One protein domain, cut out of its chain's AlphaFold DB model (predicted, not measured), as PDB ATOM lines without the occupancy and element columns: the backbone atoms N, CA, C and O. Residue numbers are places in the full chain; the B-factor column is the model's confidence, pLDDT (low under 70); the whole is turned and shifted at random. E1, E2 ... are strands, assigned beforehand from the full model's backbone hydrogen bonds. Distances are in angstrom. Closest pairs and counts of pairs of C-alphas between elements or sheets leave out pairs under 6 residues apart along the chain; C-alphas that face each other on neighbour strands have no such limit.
ATOM      1  N   LYS A 522     214.616 228.989 275.274       83.88
ATOM      2  CA  LYS A 522     213.763 228.772 274.096       83.88
ATOM      3  C   LYS A 522     214.502 229.218 272.821       83.88
ATOM      4  O   LYS A 522     215.164 230.257 272.866       83.88
ATOM      5  N   PRO A 523     214.400 228.487 271.692       82.25
ATOM      6  CA  PRO A 523     214.933 228.945 270.408       82.25
ATOM      7  C   PRO A 523     214.306 230.274 269.971       82.25
ATOM      8  O   PRO A 523     213.166 230.586 270.331       82.25
ATOM      9  N   ALA A 524     215.022 231.040 269.147       79.44
ATOM     10  CA  ALA A 524     214.477 232.256 268.549       79.44
ATOM     11  C   ALA A 524     213.269 231.929 267.650       79.44
ATOM     12  O   ALA A 524     213.261 230.908 266.957       79.44
ATOM     13  N   ALA A 525     212.255 232.796 267.633       72.12
ATOM     14  CA  ALA A 525     211.125 232.657 266.716       72.12
ATOM     15  C   ALA A 525     211.617 232.613 265.253       72.12
ATOM     16  O   ALA A 525     212.412 233.456 264.849       72.12
ATOM     17  N   GLY A 526     211.166 231.617 264.484       78.50
ATOM     18  CA  GLY A 526     211.650 231.354 263.119       78.50
ATOM     19  C   GLY A 526     212.826 230.368 263.022       78.50
ATOM     20  O   GLY A 526     213.285 230.087 261.918       78.50
ATOM     21  N   SER A 527     213.300 229.803 264.139       81.69
ATOM     22  CA  SER A 527     214.262 228.687 264.121       81.69
ATOM     23  C   SER A 527     213.621 227.438 263.498       81.69
ATOM     24  O   SER A 527     212.532 227.039 263.900       81.69
ATOM     25  N   ASN A 528     214.317 226.762 262.577       85.62
ATOM     26  CA  ASN A 528     213.893 225.484 261.977       85.62
ATOM     27  C   ASN A 528     214.123 224.260 262.896       85.62
ATOM     28  O   ASN A 528     214.097 223.110 262.449       85.62
ATOM     29  N   TRP A 529     214.362 224.504 264.183       86.94
ATOM     30  CA  TRP A 529     214.680 223.510 265.197       86.94
ATOM     31  C   TRP A 529     214.125 223.914 266.568       86.94
ATOM     32  O   TRP A 529     213.934 225.095 266.863       86.94
ATOM     33  N   ALA A 530     213.885 222.910 267.405       88.06
ATOM     34  CA  ALA A 530     213.415 223.021 268.778       88.06
ATOM     35  C   ALA A 530     214.265 222.145 269.711       88.06
ATOM     36  O   ALA A 530     215.021 221.290 269.252       88.06
ATOM     37  N   PHE A 531     214.144 222.336 271.024       90.31
ATOM     38  CA  PHE A 531     214.633 221.347 271.987       90.31
ATOM     39  C   PHE A 531     213.595 220.231 272.163       90.31
ATOM     40  O   PHE A 531     212.396 220.492 272.086       90.31
ATOM     41  N   SER A 532     214.040 219.003 272.446       86.44
ATOM     42  CA  SER A 532     213.145 217.862 272.718       86.44
ATOM     43  C   SER A 532     212.289 218.025 273.983       86.44
ATOM     44  O   SER A 532     211.277 217.347 274.133       86.44
ATOM     45  N   ALA A 533     212.707 218.899 274.900       88.50
ATOM     46  CA  ALA A 533     211.997 219.307 276.108       88.50
ATOM     47  C   ALA A 533     212.437 220.734 276.491       88.50
ATOM     48  O   ALA A 533     213.413 221.247 275.943       88.50
ATOM     49  N   MET A 534     211.748 221.382 277.435       86.06
ATOM     50  CA  MET A 534     212.199 222.675 277.973       86.06
ATOM     51  C   MET A 534     213.517 222.486 278.741       86.06
ATOM     52  O   MET A 534     213.627 221.579 279.562       86.06
ATOM     53  N   VAL A 535     214.512 223.333 278.467       90.12
ATOM     54  CA  VAL A 535     215.882 223.209 279.001       90.12
ATOM     55  C   VAL A 535     216.106 224.273 280.068       90.12
ATOM     56  O   VAL A 535     215.965 225.462 279.779       90.12
ATOM     57  N   GLU A 536     216.462 223.873 281.285       88.31
ATOM     58  CA  GLU A 536     216.753 224.805 282.382       88.31
ATOM     59  C   GLU A 536     218.109 225.504 282.195       88.31
ATOM     60  O   GLU A 536     219.057 224.917 281.660       88.31
ATOM     61  N   ALA A 537     218.230 226.749 282.663       85.94
ATOM     62  CA  ALA A 537     219.490 227.491 282.648       85.94
ATOM     63  C   ALA A 537     220.627 226.719 283.343       85.94
ATOM     64  O   ALA A 537     220.524 226.349 284.510       85.94
ATOM     65  N   GLY A 538     221.731 226.496 282.626       86.50
ATOM     66  CA  GLY A 538     222.872 225.690 283.075       86.50
ATOM     67  C   GLY A 538     222.839 224.220 282.642       86.50
ATOM     68  O   GLY A 538     223.835 223.523 282.827       86.50
ATOM     69  N   THR A 539     221.743 223.739 282.047       90.69
ATOM     70  CA  THR A 539     221.627 222.364 281.524       90.69
ATOM     71  C   THR A 539     221.801 222.318 280.000       90.69
ATOM     72  O   THR A 539     221.756 223.344 279.323       90.69
ATOM     73  N   SER A 540     222.037 221.133 279.431       91.75
ATOM     74  CA  SER A 540     222.113 220.940 277.973       91.75
ATOM     75  C   SER A 540     220.888 220.199 277.455       91.75
ATOM     76  O   SER A 540     220.444 219.239 278.080       91.75
ATOM     77  N   GLY A 541     220.366 220.626 276.305       91.88
ATOM     78  CA  GLY A 541     219.213 220.001 275.656       91.88
ATOM     79  C   GLY A 541     219.527 219.488 274.258       91.88
ATOM     80  O   GLY A 541     220.349 220.063 273.541       91.88
ATOM     81  N   THR A 542     218.844 218.419 273.862       91.12
ATOM     82  CA  THR A 542     218.968 217.813 272.532       91.12
ATOM     83  C   THR A 542     218.137 218.579 271.508       91.12
ATOM     84  O   THR A 542     216.954 218.845 271.736       91.12
ATOM     85  N   ILE A 543     218.742 218.905 270.365       87.25
ATOM     86  CA  ILE A 543     218.052 219.566 269.254       87.25
ATOM     87  C   ILE A 543     217.256 218.558 268.409       87.25
ATOM     88  O   ILE A 543     217.787 217.541 267.955       87.25
ATOM     89  N   VAL A 544     215.994 218.903 268.136       84.56
ATOM     90  CA  VAL A 544     215.069 218.236 267.210       84.56
ATOM     91  C   VAL A 544     214.742 219.207 266.073       84.56
ATOM     92  O   VAL A 544     214.350 220.347 266.315       84.56
ATOM     93  N   CYS A 545     214.912 218.787 264.821       84.50
ATOM     94  CA  CYS A 545     214.616 219.632 263.659       84.50
ATOM     95  C   CYS A 545     213.129 219.551 263.295       84.50
ATOM     96  O   CYS A 545     212.559 218.464 263.278       84.50
ATOM     97  N   ALA A 546     212.507 220.693 262.994       66.44
ATOM     98  CA  ALA A 546     211.058 220.782 262.798       66.44
ATOM     99  C   ALA A 546     210.591 220.412 261.377       66.44
ATOM    100  O   ALA A 546     209.401 220.209 261.162       66.44
ATOM    101  N   THR A 547     211.493 220.349 260.391       60.38
ATOM    102  CA  THR A 547     211.182 219.978 258.996       60.38
ATOM    103  C   THR A 547     212.433 219.513 258.245       60.38
ATOM    104  O   THR A 547     213.547 219.950 258.526       60.38
ATOM    105  N   SER A 548     212.253 218.638 257.254       53.16
ATOM    106  CA  SER A 548     213.308 217.912 256.522       53.16
ATOM    107  C   SER A 548     214.032 218.706 255.413       53.16
ATOM    108  O   SER A 548     214.706 218.108 254.576       53.16
ATOM    109  N   GLY A 549     213.889 220.036 255.369       55.50
ATOM    110  CA  GLY A 549     214.243 220.855 254.196       55.50
ATOM    111  C   GLY A 549     215.593 221.585 254.209       55.50
ATOM    112  O   GLY A 549     215.962 222.161 253.189       55.50
ATOM    113  N   ALA A 550     216.330 221.609 255.322       50.88
ATOM    114  CA  ALA A 550     217.593 222.348 255.431       50.88
ATOM    115  C   ALA A 550     218.626 221.573 256.254       50.88
ATOM    116  O   ALA A 550     218.282 221.032 257.301       50.88
ATOM    117  N   SER A 551     219.886 221.551 255.803       50.56
ATOM    118  CA  SER A 551     221.008 220.907 256.503       50.56
ATOM    119  C   SER A 551     221.289 221.598 257.848       50.56
ATOM    120  O   SER A 551     221.803 222.718 257.843       50.56
ATOM    121  N   PRO A 552     220.973 220.975 258.999       48.69
ATOM    122  CA  PRO A 552     221.159 221.575 260.315       48.69
ATOM    123  C   PRO A 552     222.478 221.104 260.961       48.69
ATOM    124  O   PRO A 552     223.138 220.200 260.434       48.69
ATOM    125  N   PRO A 553     222.875 221.645 262.133       54.62
ATOM    126  CA  PRO A 553     223.763 220.905 263.031       54.62
ATOM    127  C   PRO A 553     223.188 219.502 263.283       54.62
ATOM    128  O   PRO A 553     221.969 219.332 263.349       54.62
ATOM    129  N   ALA A 554     224.058 218.492 263.395       63.25
ATOM    130  CA  ALA A 554     223.649 217.087 263.423       63.25
ATOM    131  C   ALA A 554     222.524 216.834 264.443       63.25
ATOM    132  O   ALA A 554     222.665 217.162 265.626       63.25
ATOM    133  N   ALA A 555     221.405 216.262 263.984       58.38
ATOM    134  CA  ALA A 555     220.279 215.919 264.849       58.38
ATOM    135  C   ALA A 555     220.755 214.979 265.969       58.38
ATOM    136  O   ALA A 555     221.469 214.013 265.704       58.38
ATOM    137  N   GLY A 556     220.405 215.292 267.219       73.06
ATOM    138  CA  GLY A 556     220.992 214.642 268.397       73.06
ATOM    139  C   GLY A 556     222.170 215.394 269.037       73.06
ATOM    140  O   GLY A 556     222.628 214.992 270.103       73.06
ATOM    141  N   SER A 557     222.645 216.500 268.452       79.56
ATOM    142  CA  SER A 557     223.601 217.390 269.123       79.56
ATOM    143  C   SER A 557     222.980 218.033 270.371       79.56
ATOM    144  O   SER A 557     221.877 218.587 270.333       79.56
ATOM    145  N   MET A 558     223.701 217.944 271.492       83.12
ATOM    146  CA  MET A 558     223.372 218.667 272.720       83.12
ATOM    147  C   MET A 558     223.903 220.098 272.640       83.12
ATOM    148  O   MET A 558     225.075 220.309 272.326       83.12
ATOM    149  N   VAL A 559     223.059 221.072 272.975       84.69
ATOM    150  CA  VAL A 559     223.452 222.478 273.128       84.69
ATOM    151  C   VAL A 559     223.230 222.911 274.572       84.69
ATOM    152  O   VAL A 559     222.151 222.716 275.132       84.69
ATOM    153  N   ALA A 560     224.268 223.497 275.168       85.38
ATOM    154  CA  ALA A 560     224.228 224.021 276.524       85.38
ATOM    155  C   ALA A 560     223.413 225.320 276.585       85.38
ATOM    156  O   ALA A 560     223.729 226.297 275.905       85.38
ATOM    157  N   CYS A 561     222.392 225.344 277.439       81.88
ATOM    158  CA  CYS A 561     221.766 226.573 277.903       81.88
ATOM    159  C   CYS A 561     222.699 227.193 278.959       81.88
ATOM    160  O   CYS A 561     222.917 226.565 279.999       81.88
ATOM    161  N   PRO A 562     223.303 228.375 278.731       80.38
ATOM    162  CA  PRO A 562     224.240 228.954 279.689       80.38
ATOM    163  C   PRO A 562     223.544 229.246 281.023       80.38
ATOM    164  O   PRO A 562     222.417 229.742 281.058       80.38
ATOM    165  N   SER A 563     224.216 228.949 282.134       68.81
ATOM    166  CA  SER A 563     223.751 229.358 283.457       68.81
ATOM    167  C   SER A 563     223.911 230.871 283.615       68.81
ATOM    168  O   SER A 563     224.976 231.425 283.351       68.81
ATOM    169  N   SER A 564     222.862 231.547 284.085       65.44
ATOM    170  CA  SER A 564     222.983 232.896 284.640       65.44
ATOM    171  C   SER A 564     222.272 232.947 285.989       65.44
ATOM    172  O   SER A 564     221.103 232.585 286.103       65.44
TER     173      SER A 564
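This is residues 522 to 564 of the 699 residues of the protein "Hypothetical protein" of Polarella glacialis (UniProt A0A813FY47). With little regular structure, this is a small strip of sheet framed by loops: long E2 runs through the middle, with E1 beside residues 543 to 545 and E3 beside 540 to 542. The 43 printed residues include no named helix and three strands, E1 E2 E3 in chain and sheet order, a meander, each strand the antiparallel neighbour of the one before. The class is all strand, with 12 residues in named elements; the whole is elongated, 33 by 20 by 14 A, and only just compact, close to loose, with radius of gyration of the C-alphas 10.6 A.

Start at edge strand E1, residues 529 to 531, a hairpin with E2, residues 540 to 545, at 145 degrees; N 530 and O 544, 2.8 A, are within hydrogen-bond range. E2 forms another antiparallel hairpin with E3, residues 558 to 560, at 130 degrees; look for N 559 and O 541, 2.9 A, within that range. E1 and E3 are apart.

Find C-alpha 529 at (214.680, 223.510, 265.197), where E1 begins its 7.1 A. E2 runs 16.2 A; E3, 6.6 A, ends at C-alpha 560, (224.228, 224.021, 276.524).

The printed part has no cut. The E2 to E3 link is long; pLDDT is under 70 at residues 546 to 555 and 563 to 564.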